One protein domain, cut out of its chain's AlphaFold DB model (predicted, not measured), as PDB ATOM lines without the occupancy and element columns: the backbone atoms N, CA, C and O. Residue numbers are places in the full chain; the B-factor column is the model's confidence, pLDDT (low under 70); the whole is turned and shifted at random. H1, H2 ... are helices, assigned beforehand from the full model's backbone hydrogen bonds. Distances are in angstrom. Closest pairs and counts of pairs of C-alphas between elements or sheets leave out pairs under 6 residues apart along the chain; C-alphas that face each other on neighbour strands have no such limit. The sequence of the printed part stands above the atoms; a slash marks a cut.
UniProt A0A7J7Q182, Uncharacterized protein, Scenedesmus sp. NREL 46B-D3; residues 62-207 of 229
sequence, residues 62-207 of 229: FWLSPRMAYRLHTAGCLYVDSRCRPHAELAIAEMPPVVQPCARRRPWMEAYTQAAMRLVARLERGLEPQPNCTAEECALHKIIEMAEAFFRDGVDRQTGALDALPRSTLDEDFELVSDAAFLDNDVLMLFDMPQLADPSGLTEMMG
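What this domain is: This is residues 62 to 207 of the 229 residues of an uncharacterized protein of Scenedesmus sp. NREL 46B-D3 (UniProt A0A7J7Q182). Two long helices, H1 and H4, lie side by side in opposite directions, and a third long helix, H5, crosses both of them steeply to form the core. Short helices add to this trio: H8 and H9 pack on H5, H2 lies close to the end of H1 and H3 meets the beginning of H4 at a corner, H6 and H7 lie close to the beginning of H1, and H10 and H11 follow H9 away from the trio, apart from H1, H4 and H5. The printed part has 146 residues with eleven named helices, H1 to H11 in chain order, and no named strand; its class is all helix. It is compact, with a radius of gyration of the C-alphas of 16.1 A, and spans 50 by 37 by 27 A.

Where its parts are: Find C-alpha 66 at (2.733, 57.125, 102.422); from there H1, residues 66 to 84, runs 26.7 A to C-alpha 84 at (26.527, 47.999, 94.370). H4, residues 106 to 124, also measures 26.7 A, and H5, residues 134 to 152, measures 27.1 A. Look next for H8 at residues 174 to 181, 10.4 A long, and H9 at residues 186 to 192, 11.0 A long. The shorter helices are H2, residues 88 to 93; H3, residues 100 to 103; H6, residues 155 to 158; H7, residues 161 to 164; H10, residues 194 to 197; and H11, residues 201 to 206, ending at C-alpha 206 (14.603, 70.787, 71.385).

How they stand to each other: Start at H5, the hub, which touches four helices. With residues 142 to 147 it touches H1 at a steep tilt of 65 degrees, opposite ways; the closest C-alphas, Ala 75 and Ala 147, are 5.2 A apart. With residues 135 to 140 it touches H4 at a steep tilt of 60 degrees, the same way, closest at C-alphas Ala 115 and Glu 136, 5.1 A. H1 and H4 touch at a shallow tilt of 18 degrees, opposite ways, closest at C-alphas His 73 and Val 120, 5.6 A. H8 touches H5 at a shallow tilt of 22 degrees, opposite ways, closest at C-alphas Glu 148 and Phe 174, 6.8 A. H9 is about perpendicular to H5, at 74 degrees, and touches it, closest at C-alphas Cys 138 and Val 187, 6.3 A. Every O i to N i+4 pair is within hydrogen-bond range in H1, H2, H5, H8 and H11; H4 has 14 of 15, H9 has 0 of 3 but 4 of 4 O i to N i+3 pairs, and H3, H6, H7 and H10 are too short for an i+4 pair.

The domain as a whole: The C-alphas farthest apart, Ala 164 and Gly 201, are 52.5 A apart. The printed part has no cut and no long link. Its mean pLDDT is 88.2; look for values under 70 at residues 86 to 88 and 199 to 207.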
ATOM      1  N   PHE A  62      -0.703  67.562  96.284       85.31
ATOM      2  CA  PHE A  62      -0.552  66.254  96.926       85.31
ATOM      3  C   PHE A  62      -0.656  65.117  95.905       85.31
ATOM      4  O   PHE A  62      -1.752  64.693  95.528       85.31
ATOM      5  N   TRP A  63       0.492  64.560  95.525       92.00
ATOM      6  CA  TRP A  63       0.571  63.443  94.578       92.00
ATOM      7  C   TRP A  63       1.248  62.185  95.147       92.00
ATOM      8  O   TRP A  63       1.123  61.107  94.564       92.00
ATOM      9  N   LEU A  64       1.909  62.273  96.309       94.81
ATOM     10  CA  LEU A  64       2.680  61.169  96.889       94.81
ATOM     11  C   LEU A  64       2.124  60.699  98.245       94.81
ATOM     12  O   LEU A  64       2.330  61.329  99.280       94.81
ATOM     13  N   SER A  65       1.440  59.548  98.257       95.31
ATOM     14  CA  SER A  65       0.925  58.937  99.495       95.31
ATOM     15  C   SER A  65       2.016  58.207 100.302       95.31
ATOM     16  O   SER A  65       3.015  57.780  99.722       95.31
ATOM     17  N   PRO A  66       1.816  57.937 101.611       95.56
ATOM     18  CA  PRO A  66       2.733  57.125 102.422       95.56
ATOM     19  C   PRO A  66       3.034  55.758 101.817       95.56
ATOM     20  O   PRO A  66       4.169  55.290 101.840       95.56
ATOM     21  N   ARG A  67       2.002  55.101 101.276       95.31
ATOM     22  CA  ARG A  67       2.131  53.772 100.674       95.31
ATOM     23  C   ARG A  67       2.899  53.838  99.360       95.31
ATOM     24  O   ARG A  67       3.664  52.922  99.072       95.31
ATOM     25  N   MET A  68       2.715  54.896  98.572       96.56
ATOM     26  CA  MET A  68       3.494  55.104  97.355       96.56
ATOM     27  C   MET A  68       4.956  55.448  97.678       96.56
ATOM     28  O   MET A  68       5.857  54.812  97.138       96.56
ATOM     29  N   ALA A  69       5.207  56.347  98.635       96.06
ATOM     30  CA  ALA A  69       6.554  56.674  99.105       96.06
ATOM     31  C   ALA A  69       7.308  55.433  99.614       96.06
ATOM     32  O   ALA A  69       8.446  55.201  99.209       96.06
ATOM     33  N   TYR A  70       6.649  54.581 100.409       94.81
ATOM     34  CA  TYR A  70       7.202  53.299 100.858       94.81
ATOM     35  C   TYR A  70       7.597  52.384  99.686       94.81
ATOM     36  O   TYR A  70       8.658  51.759  99.710       94.81
ATOM     37  N   ARG A  71       6.758  52.293  98.644       95.44
ATOM     38  CA  ARG A  71       7.044  51.461  97.464       95.44
ATOM     39  C   ARG A  71       8.233  51.979  96.675       95.44
ATOM     40  O   ARG A  71       9.109  51.188  96.335       95.44
ATOM     41  N   LEU A  72       8.272  53.286  96.415       96.50
ATOM     42  CA  LEU A  72       9.394  53.923  95.729       96.50
ATOM     43  C   LEU A  72      10.688  53.763  96.528       96.50
ATOM     44  O   LEU A  72      11.725  53.465  95.944       96.50
ATOM     45  N   HIS A  73      10.630  53.889  97.856       95.25
ATOM     46  CA  HIS A  73      11.780  53.660  98.731       95.25
ATOM     47  C   HIS A  73      12.261  52.211  98.656       95.25
ATOM     48  O   HIS A  73      13.423  51.979  98.340       95.25
ATOM     49  N   THR A  74      11.360  51.242  98.825       93.62
ATOM     50  CA  THR A  74      11.690  49.808  98.759       93.62
ATOM     51  C   THR A  74      12.310  49.435  97.408       93.62
ATOM     52  O   THR A  74      13.347  48.771  97.350       93.62
ATOM     53  N   ALA A  75      11.703  49.885  96.305       95.38
ATOM     54  CA  ALA A  75      12.242  49.682  94.964       95.38
ATOM     55  C   ALA A  75      13.592  50.390  94.787       95.38
ATOM     56  O   ALA A  75      14.524  49.811  94.236       95.38
ATOM     57  N   GLY A  76      13.729  51.607  95.313       95.19
ATOM     58  CA  GLY A  76      14.967  52.375  95.317       95.19
ATOM     59  C   GLY A  76      16.109  51.675  96.047       95.19
ATOM     60  O   GLY A  76      17.213  51.601  95.509       95.19
ATOM     61  N   CYS A  77      15.851  51.090  97.217       93.38
ATOM     62  CA  CYS A  77      16.842  50.317  97.960       93.38
ATOM     63  C   CYS A  77      17.329  49.098  97.186       93.38
ATOM     64  O   CYS A  77      18.537  48.902  97.033       93.38
ATOM     65  N   LEU A  78      16.404  48.321  96.622       91.88
ATOM     66  CA  LEU A  78      16.743  47.157  95.803       91.88
ATOM     67  C   LEU A  78      17.474  47.556  94.517       91.88
ATOM     68  O   LEU A  78      18.431  46.891  94.108       91.88
ATOM     69  N   TYR A  79      17.072  48.673  93.908       93.00
ATOM     70  CA  TYR A  79      17.750  49.245  92.756       93.00
ATOM     71  C   TYR A  79      19.202  49.584  93.104       93.00
ATOM     72  O   TYR A  79      20.114  49.037  92.481       93.00
ATOM     73  N   VAL A  80      19.436  50.396  94.138       92.12
ATOM     74  CA  VAL A  80      20.780  50.779  94.604       92.12
ATOM     75  C   VAL A  80      21.625  49.548  94.934       92.12
ATOM     76  O   VAL A  80      22.745  49.426  94.430       92.12
ATOM     77  N   ASP A  81      21.090  48.602  95.710       88.81
ATOM     78  CA  ASP A  81      21.813  47.392  96.103       88.81
ATOM     79  C   ASP A  81      22.223  46.548  94.884       88.81
ATOM     80  O   ASP A  81      23.366  46.092  94.788       88.81
ATOM     81  N   SER A  82      21.349  46.424  93.879       87.38
ATOM     82  CA  SER A  82      21.682  45.707  92.642       87.38
ATOM     83  C   SER A  82      22.856  46.336  91.875       87.38
ATOM     84  O   SER A  82      23.610  45.612  91.222       87.38
ATOM     85  N   ARG A  83      23.064  47.657  91.992       85.81
ATOM     86  CA  ARG A  83      24.171  48.390  91.345       85.81
ATOM     87  C   ARG A  83      25.454  48.403  92.182       85.81
ATOM     88  O   ARG A  83      26.533  48.589  91.625       85.81
ATOM     89  N   CYS A  84      25.365  48.166  93.490       78.56
ATOM     90  CA  CYS A  84      26.527  47.999  94.370       78.56
ATOM     91  C   CYS A  84      27.203  46.622  94.221       78.56
ATOM     92  O   CYS A  84      28.350  46.438  94.641       78.56
ATOM     93  N   ARG A  85      26.507  45.633  93.643       73.50
ATOM     94  CA  ARG A  85      26.984  44.247  93.520       73.50
ATOM     95  C   ARG A  85      27.885  44.031  92.286       73.50
ATOM     96  O   ARG A  85      27.744  44.726  91.285       73.50
ATOM     97  N   PRO A  86      28.766  43.006  92.283       58.97
ATOM     98  CA  PRO A  86      29.719  42.754  91.190       58.97
ATOM     99  C   PRO A  86      29.097  42.360  89.835       58.97
ATOM    100  O   PRO A  86      29.825  42.195  88.858       58.97
ATOM    101  N   HIS A  87      27.775  42.182  89.750       59.31
ATOM    102  CA  HIS A  87      27.060  41.754  88.541       59.31
ATOM    103  C   HIS A  87      26.670  42.937  87.636       59.31
ATOM    104  O   HIS A  87      25.538  43.029  87.164       59.31
ATOM    105  N   ALA A  88      27.624  43.836  87.381       64.56
ATOM    106  CA  ALA A  88      27.392  45.108  86.697       64.56
ATOM    107  C   ALA A  88      26.887  44.969  85.247       64.56
ATOM    108  O   ALA A  88      26.220  45.871  84.762       64.56
ATOM    109  N   GLU A  89      27.151  43.858  84.547       79.44
ATOM    110  CA  GLU A  89      26.816  43.732  83.116       79.44
ATOM    111  C   GLU A  89      25.307  43.810  82.825       79.44
ATOM    112  O   GLU A  89      24.914  44.457  81.858       79.44
ATOM    113  N   LEU A  90      24.452  43.214  83.666       82.38
ATOM    114  CA  LEU A  90      22.995  43.336  83.500       82.38
ATOM    115  C   LEU A  90      22.524  44.763  83.802       82.38
ATOM    116  O   LEU A  90      21.754  45.327  83.033       82.38
ATOM    117  N   ALA A  91      23.058  45.373  84.862       84.19
ATOM    118  CA  ALA A  91      22.749  46.757  85.208       84.19
ATOM    119  C   ALA A  91      23.180  47.740  84.103       84.19
ATOM    120  O   ALA A  91      22.482  48.712  83.842       84.19
ATOM    121  N   ILE A  92      24.303  47.475  83.424       89.06
ATOM    122  CA  ILE A  92      24.774  48.265  82.279       89.06
ATOM    123  C   ILE A  92      23.855  48.066  81.067       89.06
ATOM    124  O   ILE A  92      23.568  49.030  80.363       89.06
ATOM    125  N   ALA A  93      23.383  46.843  80.814       90.06
ATOM    126  CA  ALA A  93      22.501  46.554  79.681       90.06
ATOM    127  C   ALA A  93      21.140  47.269  79.775       90.06
ATOM    128  O   ALA A  93      20.537  47.561  78.746       90.06
ATOM    129  N   GLU A  94      20.681  47.579  80.989       89.12
ATOM    130  CA  GLU A  94      19.443  48.326  81.253       89.12
ATOM    131  C   GLU A  94      19.582  49.846  81.057       89.12
ATOM    132  O   GLU A  94      18.585  50.568  81.125       89.12
ATOM    133  N   MET A  95      20.799  50.347  80.824       91.38
ATOM    134  CA  MET A  95      21.059  51.766  80.590       91.38
ATOM    135  C   MET A  95      20.978  52.137  79.104       91.38
ATOM    136  O   MET A  95      21.237  51.282  78.243       91.38
ATOM    137  N   PRO A  96      20.726  53.425  78.779       93.12
ATOM    138  CA  PRO A  96      20.765  53.905  77.405       93.12
ATOM    139  C   PRO A  96      22.066  53.499  76.694       93.12
ATOM    140  O   PRO A  96      23.147  53.654  77.276       93.12
ATOM    141  N   PRO A  97      22.013  53.023  75.435       91.81
ATOM    142  CA  PRO A  97      23.190  52.527  74.719       91.81
ATOM    143  C   PRO A  97      24.389  53.483  74.744       91.81
ATOM    144  O   PRO A  97      25.537  53.049  74.856       91.81
ATOM    145  N   VAL A  98      24.123  54.790  74.706       90.88
ATOM    146  CA  VAL A  98      25.150  55.837  74.688       90.88
ATOM    147  C   VAL A  98      25.965  55.942  75.983       90.88
ATOM    148  O   VAL A  98      27.142  56.303  75.940       90.88
ATOM    149  N   VAL A  99      25.396  55.565  77.133       91.25
ATOM    150  CA  VAL A  99      26.116  55.588  78.416       91.25
ATOM    151  C   VAL A  99      26.779  54.261  78.759       91.25
ATOM    152  O   VAL A  99      27.652  54.234  79.622       91.25
ATOM    153  N   GLN A 100      26.461  53.160  78.074       92.69
ATOM    154  CA  GLN A 100      27.027  51.841  78.396       92.69
ATOM    155  C   GLN A 100      28.569  51.788  78.373       92.69
ATOM    156  O   GLN A 100      29.159  51.142  79.245       92.69
ATOM    157  N   PRO A 101      29.287  52.449  77.438       91.56
ATOM    158  CA  PRO A 101      30.747  52.534  77.505       91.56
ATOM    159  C   PRO A 101      31.232  53.267  78.763       91.56
ATOM    160  O   PRO A 101      32.238  52.881  79.361       91.56
ATOM    161  N   CYS A 102      30.497  54.296  79.187       90.75
ATOM    162  CA  CYS A 102      30.792  55.075  80.383       90.75
ATOM    163  C   CYS A 102      30.549  54.264  81.655       90.75
ATOM    164  O   CYS A 102      31.411  54.264  82.531       90.75
ATOM    165  N   ALA A 103      29.443  53.522  81.699       89.88
ATOM    166  CA  ALA A 103      29.014  52.662  82.794       89.88
ATOM    167  C   ALA A 103      29.967  51.480  83.064       89.88
ATOM    168  O   ALA A 103      30.010  50.933  84.158       89.88
ATOM    169  N   ARG A 104      30.839  51.114  82.119       89.38
ATOM    170  CA  ARG A 104      31.932  50.159  82.401       89.38
ATOM    171  C   ARG A 104      33.044  50.754  83.270       89.38
ATOM    172  O   ARG A 104      33.864  50.021  83.821       89.38
ATOM    173  N   ARG A 105      33.110  52.085  83.394       88.56
ATOM    174  CA  ARG A 105      34.087  52.784  84.235       88.56
ATOM    175  C   ARG A 105      33.533  52.881  85.651       88.56
ATOM    176  O   ARG A 105      32.558  53.587  85.891       88.56
ATOM    177  N   ARG A 106      34.213  52.238  86.601       86.19
ATOM    178  CA  ARG A 106      33.811  52.209  88.016       86.19
ATOM    179  C   ARG A 106      33.444  53.589  88.602       86.19
ATOM    180  O   ARG A 106      32.363  53.669  89.172       86.19
ATOM    181  N   PRO A 107      34.228  54.673  88.414       87.81
ATOM    182  CA  PRO A 107      33.866  55.980  88.973       87.81
ATOM    183  C   PRO A 107      32.551  56.550  88.427       87.81
ATOM    184  O   PRO A 107      31.838  57.242  89.144       87.81
ATOM    185  N   TRP A 108      32.216  56.258  87.165       88.69
ATOM    186  CA  TRP A 108      30.962  56.710  86.561       88.69
ATOM    187  C   TRP A 108      29.773  55.963  87.175       88.69
ATOM    188  O   TRP A 108      28.780  56.584  87.538       88.69
ATOM    189  N   MET A 109      29.895  54.643  87.365       90.06
ATOM    190  CA  MET A 109      28.851  53.862  88.040       90.06
ATOM    191  C   MET A 109      28.695  54.237  89.504       90.06
ATOM    192  O   MET A 109      27.571  54.320  89.975       90.06
ATOM    193  N   GLU A 110      29.788  54.514  90.214       88.56
ATOM    194  CA  GLU A 110      29.718  55.015  91.590       88.56
ATOM    195  C   GLU A 110      28.949  56.347  91.651       88.56
ATOM    196  O   GLU A 110      28.090  56.511  92.516       88.56
ATOM    197  N   ALA A 111      29.176  57.263  90.701       89.94
ATOM    198  CA  ALA A 111      28.420  58.513  90.600       89.94
ATOM    199  C   ALA A 111      26.929  58.287  90.269       89.94
ATOM    200  O   ALA A 111      26.062  58.934  90.856       89.94
ATOM    201  N   TYR A 112      26.617  57.339  89.382       92.19
ATOM    202  CA  TYR A 112      25.237  56.965  89.057       92.19
ATOM    203  C   TYR A 112      24.511  56.318  90.243       92.19
ATOM    204  O   TYR A 112      23.383  56.688  90.561       92.19
ATOM    205  N   THR A 113      25.172  55.414  90.964       92.00
ATOM    206  CA  THR A 113      24.627  54.829  92.192       92.00
ATOM    207  C   THR A 113      24.379  55.906  93.246       92.00
ATOM    208  O   THR A 113      23.321  55.909  93.866       92.00
ATOM    209  N   GLN A 114      25.288  56.874  93.407       91.06
ATOM    210  CA  GLN A 114      25.077  58.022  94.298       91.06
ATOM    211  C   GLN A 114      23.868  58.876  93.889       91.06
ATOM    212  O   GLN A 114      23.151  59.363  94.760       91.06
ATOM    213  N   ALA A 115      23.598  59.028  92.590       92.44
ATOM    214  CA  ALA A 115      22.390  59.699  92.112       92.44
ATOM    215  C   ALA A 115      21.115  58.966  92.554       92.44
ATOM    216  O   ALA A 115      20.221  59.585  93.130       92.44
ATOM    217  N   ALA A 116      21.067  57.642  92.388       93.94
ATOM    218  CA  ALA A 116      19.950  56.831  92.872       93.94
ATOM    219  C   ALA A 116      19.798  56.899  94.405       93.94
ATOM    220  O   ALA A 116      18.692  57.063  94.913       93.94
ATOM    221  N   MET A 117      20.907  56.853  95.149       93.19
ATOM    222  CA  MET A 117      20.899  56.960  96.613       93.19
ATOM    223  C   MET A 117      20.312  58.286  97.111       93.19
ATOM    224  O   MET A 117      19.625  58.296  98.128       93.19
ATOM    225  N   ARG A 118      20.542  59.399  96.402       92.44
ATOM    226  CA  ARG A 118      19.946  60.697  96.756       92.44
ATOM    227  C   ARG A 118      18.423  60.685  96.664       92.44
ATOM    228  O   ARG A 118      17.776  61.267  97.527       92.44
ATOM    229  N   LEU A 119      17.848  60.003  95.672       94.38
ATOM    230  CA  LEU A 119      16.390  59.857  95.559       94.38
ATOM    231  C   LEU A 119      15.814  59.092  96.755       94.38
ATOM    232  O   LEU A 119      14.836  59.532  97.353       94.38
ATOM    233  N   VAL A 120      16.463  57.993  97.147       94.75
ATOM    234  CA  VAL A 120      16.058  57.205  98.321       94.75
ATOM    235  C   VAL A 120      16.161  58.042  99.598       94.75
ATOM    236  O   VAL A 120      15.207  58.115 100.368       94.75
ATOM    237  N   ALA A 121      17.275  58.752  99.787       92.25
ATOM    238  CA  ALA A 121      17.482  59.602 100.957       92.25
ATOM    239  C   ALA A 121      16.490  60.776 101.042       92.25
ATOM    240  O   ALA A 121      16.153  61.210 102.144       92.25
ATOM    241  N   ARG A 122      15.999  61.302  99.907       93.25
ATOM    242  CA  ARG A 122      14.913  62.298  99.895       93.25
ATOM    243  C   ARG A 122      13.621  61.705 100.449       93.25
ATOM    244  O   ARG A 122      13.049  62.289 101.367       93.25
ATOM    245  N   LEU A 123      13.230  60.520  99.979       94.88
ATOM    246  CA  LEU A 123      12.031  59.831 100.465       94.88
ATOM    247  C   LEU A 123      12.095  59.575 101.979       94.88
ATOM    248  O   LEU A 123      11.132  59.854 102.688       94.88
ATOM    249  N   GLU A 124      13.247  59.139 102.495       93.44
ATOM    250  CA  GLU A 124      13.461  58.913 103.937       93.44
ATOM    251  C   GLU A 124      13.295  60.177 104.794       93.44
ATOM    252  O   GLU A 124      13.026  60.089 105.993       93.44
ATOM    253  N   ARG A 125      13.456  61.356 104.188       92.31
ATOM    254  CA  ARG A 125      13.300  62.665 104.837       92.31
ATOM    255  C   ARG A 125      11.917  63.281 104.617       92.31
ATOM    256  O   ARG A 125      11.704  64.414 105.040       92.31
ATOM    257  N   GLY A 126      10.994  62.571 103.967       93.25
ATOM    258  CA  GLY A 126       9.674  63.101 103.616       93.25
ATOM    259  C   GLY A 126       9.698  64.082 102.449       93.25
ATOM    260  O   GLY A 126       8.798  64.904 102.322       93.25
ATOM    261  N   LEU A 127      10.750  64.045 101.629       93.12
ATOM    262  CA  LEU A 127      10.870  64.879 100.442       93.12
ATOM    263  C   LEU A 127      10.463  64.086  99.206       93.12
ATOM    264  O   LEU A 127      10.781  62.902  99.066       93.12
ATOM    265  N   GLU A 128       9.805  64.774  98.284       92.06
ATOM    266  CA  GLU A 128       9.465  64.229  96.979       92.06
ATOM    267  C   GLU A 128      10.729  63.873  96.175       92.06
ATOM    268  O   GLU A 128      11.739  64.592  96.229       92.06
ATOM    269  N   PRO A 129      10.703  62.776  95.399       90.75
ATOM    270  CA  PRO A 129      11.820  62.369  94.563       90.75
ATOM    271  C   PRO A 129      11.882  63.237  93.297       90.75
ATOM    272  O   PRO A 129      11.612  62.759  92.208       90.75
ATOM    273  N   GLN A 130      12.251  64.512  93.425       90.06
ATOM    274  CA  GLN A 130      12.432  65.410  92.279       90.06
ATOM    275  C   GLN A 130      13.866  65.282  91.730       90.06
ATOM    276  O   GLN A 130      14.821  65.592  92.461       90.06
ATOM    277  N   PRO A 131      14.068  64.810  90.484       91.94
ATOM    278  CA  PRO A 131      15.393  64.707  89.887       91.94
ATOM    279  C   PRO A 131      16.055  66.075  89.724       91.94
ATOM    280  O   PRO A 131      15.467  67.019  89.202       91.94
ATOM    281  N   ASN A 132      17.316  66.180  90.136       89.50
ATOM    282  CA  ASN A 132      18.111  67.392  89.928       89.50
ATOM    283  C   ASN A 132      19.079  67.281  88.749       89.50
ATOM    284  O   ASN A 132      19.633  68.298  88.341       89.50
ATOM    285  N   CYS A 133      19.299  66.079  88.214       90.50
ATOM    286  CA  CYS A 133      20.154  65.828  87.058       90.50
ATOM    287  C   CYS A 133      19.682  64.601  86.266       90.50
ATOM    288  O   CYS A 133      18.936  63.769  86.784       90.50
ATOM    289  N   THR A 134      20.180  64.447  85.037       92.81
ATOM    290  CA  THR A 134      19.807  63.366  84.106       92.81
ATOM    291  C   THR A 134      20.051  61.969  84.688       92.81
ATOM    292  O   THR A 134      19.288  61.039  84.440       92.81
ATOM    293  N   ALA A 135      21.096  61.803  85.506       93.19
ATOM    294  CA  ALA A 135      21.359  60.541  86.194       93.19
ATOM    295  C   ALA A 135      20.262  60.194  87.214       93.19
ATOM    296  O   ALA A 135      19.872  59.032  87.311       93.19
ATOM    297  N   GLU A 136      19.766  61.187  87.962       94.25
ATOM    298  CA  GLU A 136      18.639  60.997  88.883       94.25
ATOM    299  C   GLU A 136      17.354  60.711  88.111       94.25
ATOM    300  O   GLU A 136      16.614  59.819  88.497       94.25
ATOM    301  N   GLU A 137      17.122  61.391  86.990       94.88
ATOM    302  CA  GLU A 137      15.943  61.164  86.149       94.88
ATOM    303  C   GLU A 137      15.900  59.720  85.635       94.88
ATOM    304  O   GLU A 137      14.943  58.982  85.869       94.88
ATOM    305  N   CYS A 138      17.008  59.264  85.042       95.12
ATOM    306  CA  CYS A 138      17.150  57.892  84.571       95.12
ATOM    307  C   CYS A 138      16.967  56.869  85.704       95.12
ATOM    308  O   CYS A 138      16.313  55.842  85.518       95.12
ATOM    309  N   ALA A 139      17.553  57.129  86.878       95.62
ATOM    310  CA  ALA A 139      17.402  56.252  88.034       95.62
ATOM    311  C   ALA A 139      15.952  56.214  88.533       95.62
ATOM    312  O   ALA A 139      15.440  55.130  88.804       95.62
ATOM    313  N   LEU A 140      15.278  57.362  88.617       96.81
ATOM    314  CA  LEU A 140      13.908  57.448  89.103       96.81
ATOM    315  C   LEU A 140      12.934  56.709  88.187       96.81
ATOM    316  O   LEU A 140      12.098  55.967  88.696       96.81
ATOM    317  N   HIS A 141      13.087  56.809  86.862       96.44
ATOM    318  CA  HIS A 141      12.281  56.015  85.929       96.44
ATOM    319  C   HIS A 141      12.382  54.518  86.227       96.44
ATOM    320  O   HIS A 141      11.370  53.824  86.286       96.44
ATOM    321  N   LYS A 142      13.599  54.019  86.480       96.12
ATOM    322  CA  LYS A 142      13.820  52.606  86.808       96.12
ATOM    323  C   LYS A 142      13.269  52.218  88.176       96.12
ATOM    324  O   LYS A 142      12.789  51.099  88.340       96.12
ATOM    325  N   ILE A 143      13.315  53.127  89.146       97.31
ATOM    326  CA  ILE A 143      12.726  52.919  90.473       97.31
ATOM    327  C   ILE A 143      11.198  52.838  90.377       97.31
ATOM    328  O   ILE A 143      10.613  51.934  90.968       97.31
ATOM    329  N   ILE A 144      10.559  53.727  89.607       97.50
ATOM    330  CA  ILE A 144       9.107  53.711  89.371       97.50
ATOM    331  C   ILE A 144       8.700  52.428  88.638       97.50
ATOM    332  O   ILE A 144       7.814  51.722  89.115       97.50
ATOM    333  N   GLU A 145       9.393  52.068  87.551       96.19
ATOM    334  CA  GLU A 145       9.157  50.827  86.793       96.19
ATOM    335  C   GLU A 145       9.245  49.588  87.703       96.19
ATOM    336  O   GLU A 145       8.388  48.702  87.665       96.19
ATOM    337  N   MET A 146      10.258  49.540  88.574       96.00
ATOM    338  CA  MET A 146      10.441  48.450  89.532       96.00
ATOM    339  C   MET A 146       9.346  48.426  90.608       96.00
ATOM    340  O   MET A 146       8.835  47.353  90.934       96.00
ATOM    341  N   ALA A 147       8.961  49.583  91.148       96.62
ATOM    342  CA  ALA A 147       7.892  49.689  92.138       96.62
ATOM    343  C   ALA A 147       6.538  49.243  91.563       96.62
ATOM    344  O   ALA A 147       5.797  48.509  92.223       96.62
ATOM    345  N   GLU A 148       6.240  49.636  90.324       96.94
ATOM    346  CA  GLU A 148       5.030  49.223  89.613       96.94
ATOM    347  C   GLU A 148       5.026  47.709  89.364       96.94
ATOM    348  O   GLU A 148       4.020  47.038  89.613       96.94
ATOM    349  N   ALA A 149       6.159  47.139  88.939       95.50
ATOM    350  CA  ALA A 149       6.302  45.698  88.756       95.50
ATOM    351  C   ALA A 149       6.062  44.931  90.068       95.50
ATOM    352  O   ALA A 149       5.288  43.974  90.092       95.50
ATOM    353  N   PHE A 150       6.637  45.385  91.186       94.25
ATOM    354  CA  PHE A 150       6.413  44.771  92.499       94.25
ATOM    355  C   PHE A 150       4.962  44.846  92.958       94.25
ATOM    356  O   PHE A 150       4.455  43.875  93.525       94.25
ATOM    357  N   PHE A 151       4.290  45.969  92.710       93.81
ATOM    358  CA  PHE A 151       2.866  46.107  92.988       93.81
ATOM    359  C   PHE A 151       2.033  45.133  92.142       93.81
ATOM    360  O   PHE A 151       1.191  44.406  92.675       93.81
ATOM    361  N   ARG A 152       2.299  45.071  90.832       94.44
ATOM    362  CA  ARG A 152       1.600  44.192  89.881       94.44
ATOM    363  C   ARG A 152       1.756  42.715  90.242       94.44
ATOM    364  O   ARG A 152       0.779  41.968  90.197       94.44
ATOM    365  N   ASP A 153       2.957  42.323  90.656       93.12
ATOM    366  CA  ASP A 153       3.291  40.957  91.065       93.12
ATOM    367  C   ASP A 153       2.874  40.649  92.518       93.12
ATOM    368  O   ASP A 153       2.971  39.507  92.978       93.12
ATOM    369  N   GLY A 154       2.383  41.651  93.256       88.75
ATOM    370  CA  GLY A 154       1.937  41.524  94.643       88.75
ATOM    371  C   GLY A 154       3.066  41.239  95.634       88.75
ATOM    372  O   GLY A 154       2.813  40.651  96.687       88.75
ATOM    373  N   VAL A 155       4.302  41.618  95.303       87.06
ATOM    374  CA  VAL A 155       5.487  41.458  96.161       87.06
ATOM    375  C   VAL A 155       5.355  42.316  97.420       87.06
ATOM    376  O   VAL A 155       5.627  41.855  98.526       87.06
ATOM    377  N   ASP A 156       4.857  43.542  97.272       81.69
ATOM    378  CA  ASP A 156       4.661  44.493  98.368       81.69
ATOM    379  C   ASP A 156       3.688  43.965  99.446       81.69
ATOM    380  O   ASP A 156       3.942  44.106 100.646       81.69
ATOM    381  N   ARG A 157       2.628  43.256  99.034       80.69
ATOM    382  CA  ARG A 157       1.627  42.624  99.917       80.69
ATOM    383  C   ARG A 157       2.186  41.493 100.776       80.69
ATOM    384  O   ARG A 157       1.614  41.193 101.819       80.69
ATOM    385  N   GLN A 158       3.283  40.856 100.371       80.44
ATOM    386  CA  GLN A 158       3.858  39.725 101.113       80.44
ATOM    387  C   GLN A 158       4.544  40.167 102.411       80.44
ATOM    388  O   GLN A 158       4.678  39.373 103.339       80.44
ATOM    389  N   THR A 159       4.959  41.434 102.484       78.19
ATOM    390  CA  THR A 159       5.679  41.991 103.639       78.19
ATOM    391  C   THR A 159       4.763  42.404 104.792       78.19
ATOM    392  O   THR A 159       5.223  42.507 105.925       78.19
ATOM    393  N   GLY A 160       3.480  42.677 104.520       82.00
ATOM    394  CA  GLY A 160       2.521  43.223 105.492       82.00
ATOM    395  C   GLY A 160       2.804  44.664 105.952       82.00
ATOM    396  O   GLY A 160       1.981  45.249 106.650       82.00
ATOM    397  N   ALA A 161       3.925  45.276 105.549       86.31
ATOM    398  CA  ALA A 161       4.321  46.617 105.985       86.31
ATOM    399  C   ALA A 161       3.310  47.698 105.569       86.31
ATOM    400  O   ALA A 161       3.014  48.618 106.329       86.31
ATOM    401  N   LEU A 162       2.716  47.546 104.381       90.19
ATOM    402  CA  LEU A 162       1.708  48.469 103.864       90.19
ATOM    403  C   LEU A 162       0.410  48.462 104.678       90.19
ATOM    404  O   LEU A 162      -0.293  49.469 104.675       90.19
ATOM    405  N   ASP A 163       0.075  47.374 105.379       89.06
ATOM    406  CA  ASP A 163      -1.199  47.257 106.105       89.06
ATOM    407  C   ASP A 163      -1.293  48.232 107.284       89.06
ATOM    408  O   ASP A 163      -2.393  48.644 107.651       89.06
ATOM    409  N   ALA A 164      -0.148  48.650 107.832       89.31
ATOM    410  CA  ALA A 164      -0.063  49.648 108.894       89.31
ATOM    411  C   ALA A 164      -0.175  51.099 108.387       89.31
ATOM    412  O   ALA A 164      -0.350  52.011 109.194       89.31
ATOM    413  N   LEU A 165      -0.072  51.328 107.074       92.50
ATOM    414  CA  LEU A 165      -0.102  52.664 106.481       92.50
ATOM    415  C   LEU A 165      -1.519  53.052 106.033       92.50
ATOM    416  O   LEU A 165      -2.250  52.202 105.503       92.50
ATOM    417  N   PRO A 166      -1.900  54.334 106.171       92.38
ATOM    418  CA  PRO A 166      -3.214  54.807 105.754       92.38
ATOM    419  C   PRO A 166      -3.380  54.697 104.234       92.38
ATOM    420  O   PRO A 166      -2.405  54.745 103.481       92.38
ATOM    421  N   ARG A 167      -4.626  54.516 103.786       92.00
ATOM    422  CA  ARG A 167      -4.955  54.286 102.372       92.00
ATOM    423  C   ARG A 167      -5.388  55.561 101.657       92.00
ATOM    424  O   ARG A 167      -6.246  56.299 102.150       92.00
ATOM    425  N   SER A 168      -4.881  55.750 100.445       90.75
ATOM    426  CA  SER A 168      -5.268  56.822  99.529       90.75
ATOM    427  C   SER A 168      -5.750  56.273  98.189       90.75
ATOM    428  O   SER A 168      -5.404  55.166  97.781       90.75
ATOM    429  N   THR A 169      -6.530  57.071  97.460       86.19
ATOM    430  CA  THR A 169      -6.834  56.793  96.048       86.19
ATOM    431  C   THR A 169      -5.601  56.860  95.147       86.19
ATOM    432  O   THR A 169      -5.669  56.370  94.029       86.19
ATOM    433  N   LEU A 170      -4.504  57.454  95.627       89.81
ATOM    434  CA  LEU A 170      -3.249  57.622  94.887       89.81
ATOM    435  C   LEU A 170      -2.262  56.461  95.091       89.81
ATOM    436  O   LEU A 170      -1.185  56.453  94.511       89.81
ATOM    437  N   ASP A 171      -2.606  55.467  95.918       91.94
ATOM    438  CA  ASP A 171      -1.682  54.387  96.296       91.94
ATOM    439  C   ASP A 171      -1.230  53.509  95.117       91.94
ATOM    440  O   ASP A 171      -0.312  52.707  95.284       91.94
ATOM    441  N   GLU A 172      -1.896  53.603  93.968       91.75
ATOM    442  CA  GLU A 172      -1.686  52.754  92.790       91.75
ATOM    443  C   GLU A 172      -1.488  53.592  91.510       91.75
ATOM    444  O   GLU A 172      -1.446  53.038  90.416       91.75
ATOM    445  N   ASP A 173      -1.365  54.918  91.640       94.50
ATOM    446  CA  ASP A 173      -1.284  55.856  90.516       94.50
ATOM    447  C   ASP A 173       0.178  56.178  90.162       94.50
ATOM    448  O   ASP A 173       0.726  57.224  90.502       94.50
ATOM    449  N   PHE A 174       0.854  55.209  89.539       95.25
ATOM    450  CA  PHE A 174       2.253  55.358  89.113       95.25
ATOM    451  C   PHE A 174       2.417  56.345  87.951       95.25
ATOM    452  O   PHE A 174       3.485  56.937  87.803       95.25
ATOM    453  N   GLU A 175       1.365  56.535  87.150       93.69
ATOM    454  CA  GLU A 175       1.334  57.528  86.076       93.69
ATOM    455  C   GLU A 175       1.399  58.937  86.673       93.69
ATOM    456  O   GLU A 175       2.298  59.693  86.317       93.69
ATOM    457  N   LEU A 176       0.579  59.238  87.689       92.94
ATOM    458  CA  LEU A 176       0.651  60.512  88.411       92.94
ATOM    459  C   LEU A 176       2.021  60.751  89.058       92.94
ATOM    460  O   LEU A 176       2.528  61.868  89.021       92.94
ATOM    461  N   VAL A 177       2.634  59.718  89.645       94.38
ATOM    462  CA  VAL A 177       3.996  59.823  90.200       94.38
ATOM    463  C   VAL A 177       4.993  60.223  89.118       94.38
ATOM    464  O   VAL A 177       5.850  61.067  89.368       94.38
ATOM    465  N   SER A 178       4.893  59.624  87.931       92.38
ATOM    466  CA  SER A 178       5.746  59.975  86.799       92.38
ATOM    467  C   SER A 178       5.494  61.422  86.366       92.38
ATOM    468  O   SER A 178       6.422  62.224  86.328       92.38
ATOM    469  N   ASP A 179       4.242  61.793  86.125       91.25
ATOM    470  CA  ASP A 179       3.884  63.131  85.646       91.25
ATOM    471  C   ASP A 179       4.282  64.243  86.629       91.25
ATOM    472  O   ASP A 179       4.693  65.322  86.208       91.25
ATOM    473  N   ALA A 180       4.182  63.988  87.935       91.88
ATOM    474  CA  ALA A 180       4.496  64.974  88.963       91.88
ATOM    475  C   ALA A 180       5.997  65.060  89.291       91.88
ATOM    476  O   ALA A 180       6.501  66.142  89.600       91.88
ATOM    477  N   ALA A 181       6.727  63.940  89.250       91.25
ATOM    478  CA  ALA A 181       8.138  63.917  89.639       91.25
ATOM    479  C   ALA A 181       9.079  64.472  88.558       91.25
ATOM    480  O   ALA A 181      10.164  64.959  88.888       91.25
ATOM    481  N   PHE A 182       8.694  64.382  87.283       89.75
ATOM    482  CA  PHE A 182       9.539  64.739  86.146       89.75
ATOM    483  C   PHE A 182       9.161  66.097  85.543       89.75
ATOM    484  O   PHE A 182       7.994  66.393  85.314       89.75
ATOM    485  N   LEU A 183      10.166  66.928  85.242       80.94
ATOM    486  CA  LEU A 183       9.961  68.168  84.476       80.94
ATOM    487  C   LEU A 183       9.914  67.895  82.968       80.94
ATOM    488  O   LEU A 183       9.154  68.534  82.243       80.94
ATOM    489  N   ASP A 184      10.732  66.950  82.517       79.75
ATOM    490  CA  ASP A 184      10.759  66.398  81.173       79.75
ATOM    491  C   ASP A 184      11.136  64.907  81.251       79.75
ATOM    492  O   ASP A 184      11.393  64.375  82.329       79.75
ATOM    493  N   ASN A 185      11.066  64.210  80.118       83.62
ATOM    494  CA  ASN A 185      11.371  62.778  80.020       83.62
ATOM    495  C   ASN A 185      12.453  62.537  78.955       83.62
ATOM    496  O   ASN A 185      12.483  61.491  78.292       83.62
ATOM    497  N   ASP A 186      13.313  63.529  78.723       84.00
ATOM    498  CA  ASP A 186      14.219  63.534  77.578       84.00
ATOM    499  C   ASP A 186      15.276  62.432  77.692       84.00
ATOM    500  O   ASP A 186      15.742  61.899  76.678       84.00
ATOM    501  N   VAL A 187      15.622  62.010  78.917       86.44
ATOM    502  CA  VAL A 187      16.566  60.906  79.118       86.44
ATOM    503  C   VAL A 187      16.073  59.594  78.507       86.44
ATOM    504  O   VAL A 187      16.887  58.784  78.053       86.44
ATOM    505  N   LEU A 188      14.753  59.380  78.440       89.38
ATOM    506  CA  LEU A 188      14.173  58.173  77.851       89.38
ATOM    507  C   LEU A 188      14.366  58.130  76.331       89.38
ATOM    508  O   LEU A 188      14.512  57.052  75.755       89.38
ATOM    509  N   MET A 189      14.480  59.289  75.678       87.38
ATOM    510  CA  MET A 189      14.730  59.363  74.237       87.38
ATOM    511  C   MET A 189      16.081  58.747  73.852       87.38
ATOM    512  O   MET A 189      16.250  58.309  72.715       87.38
ATOM    513  N   LEU A 190      17.044  58.663  74.779       88.56
ATOM    514  CA  LEU A 190      18.368  58.086  74.524       88.56
ATOM    515  C   LEU A 190      18.352  56.568  74.300       88.56
ATOM    516  O   LEU A 190      19.343  56.026  73.801       88.56
ATOM    517  N   PHE A 191      17.263  55.878  74.651       88.19
ATOM    518  CA  PHE A 191      17.098  54.457  74.339       88.19
ATOM    519  C   PHE A 191      16.849  54.234  72.842       88.19
ATOM    520  O   PHE A 191      17.473  53.352  72.250       88.19
ATOM    521  N   ASP A 192      16.010  55.068  72.223       87.81
ATOM    522  CA  ASP A 192      15.626  54.948  70.810       87.81
ATOM    523  C   ASP A 192      16.480  55.820  69.878       87.81
ATOM    524  O   ASP A 192      16.685  55.497  68.706       87.81
ATOM    525  N   MET A 193      16.991  56.938  70.394       87.00
ATOM    526  CA  MET A 193      17.725  57.957  69.647       87.00
ATOM    527  C   MET A 193      19.045  58.317  70.346       87.00
ATOM    528  O   MET A 193      19.232  59.456  70.783       87.00
ATOM    529  N   PRO A 194      20.010  57.381  70.429       85.00
ATOM    530  CA  PRO A 194      21.289  57.615  71.104       85.00
ATOM    531  C   PRO A 194      22.097  58.781  70.506       85.00
ATOM    532  O   PRO A 194      22.916  59.374  71.204       85.00
ATOM    533  N   GLN A 195      21.845  59.157  69.247       82.88
ATOM    534  CA  GLN A 195      22.450  60.320  68.589       82.88
ATOM    535  C   GLN A 195      22.107  61.669  69.245       82.88
ATOM    536  O   GLN A 195      22.761  62.663  68.950       82.88
ATOM    537  N   LEU A 196      21.097  61.728  70.123       83.81
ATOM    538  CA  LEU A 196      20.757  62.944  70.873       83.81
ATOM    539  C   LEU A 196      21.752  63.266  71.990       83.81
ATOM    540  O   LEU A 196      21.745  64.376  72.509       83.81
ATOM    541  N   ALA A 197      22.621  62.324  72.354       81.25
ATOM    542  CA  ALA A 197      23.711  62.601  73.279       81.25
ATOM    543  C   ALA A 197      24.811  63.469  72.653       81.25
ATOM    544  O   ALA A 197      25.573  64.101  73.383       81.25
ATOM    545  N   ASP A 198      24.915  63.490  71.321       78.81
ATOM    546  CA  ASP A 198      25.896  64.317  70.637       78.81
ATOM    547  C   ASP A 198      25.409  65.776  70.616       78.81
ATOM    548  O   ASP A 198      24.295  66.039  70.145       78.81
ATOM    549  N   PRO A 199      26.233  66.741  71.073       63.69
ATOM    550  CA  PRO A 199      25.901  68.161  71.046       63.69
ATOM    551  C   PRO A 199      25.868  68.651  69.595       63.69
ATOM    552  O   PRO A 199      26.846  69.146  69.033       63.69
ATOM    553  N   SER A 200      24.720  68.460  68.964       65.00
ATOM    554  CA  SER A 200      24.363  69.000  67.661       65.00
ATOM    555  C   SER A 200      23.359  70.133  67.864       65.00
ATOM    556  O   SER A 200      22.719  70.222  68.906       65.00
ATOM    557  N   GLY A 201      23.147  70.985  66.857       58.53
ATOM    558  CA  GLY A 201      22.124  72.040  66.951       58.53
ATOM    559  C   GLY A 201      20.697  71.516  67.204       58.53
ATOM    560  O   GLY A 201      19.804  72.302  67.496       58.53
ATOM    561  N   LEU A 202      20.478  70.199  67.107       64.38
ATOM    562  CA  LEU A 202      19.202  69.546  67.377       64.38
ATOM    563  C   LEU A 202      18.849  69.528  68.875       64.38
ATOM    564  O   LEU A 202      17.684  69.725  69.200       64.38
ATOM    565  N   THR A 203      19.816  69.343  69.782       64.00
ATOM    566  CA  THR A 203      19.554  69.325  71.236       64.00
ATOM    567  C   THR A 203      19.195  70.715  71.756       64.00
ATOM    568  O   THR A 203      18.202  70.871  72.459       64.00
ATOM    569  N   GLU A 204      19.915  71.753  71.312       63.44
ATOM    570  CA  GLU A 204      19.583  73.153  71.626       63.44
ATOM    571  C   GLU A 204      18.211  73.565  71.075       63.44
ATOM    572  O   GLU A 204      17.475  74.295  71.734       63.44
ATOM    573  N   MET A 205      17.836  73.083  69.884       58.56
ATOM    574  CA  MET A 205      16.533  73.383  69.281       58.56
ATOM    575  C   MET A 205      15.369  72.692  70.005       58.56
ATOM    576  O   MET A 205      14.256  73.215  69.993       58.56
ATOM    577  N   MET A 206      15.611  71.535  70.626       65.38
ATOM    578  CA  MET A 206      14.603  70.787  71.385       65.38
ATOM    579  C   MET A 206      14.535  71.185  72.864       65.38
ATOM    580  O   MET A 206      13.623  70.752  73.555       65.38
ATOM    581  N   GLY A 207      15.453  72.033  73.341       65.62
ATOM    582  CA  GLY A 207      15.479  72.481  74.734       65.62
ATOM    583  C   GLY A 207      15.925  71.405  75.727       65.62
ATOM    584  O   GLY A 207      15.749  71.605  76.925       65.62
TER     585      GLY A 207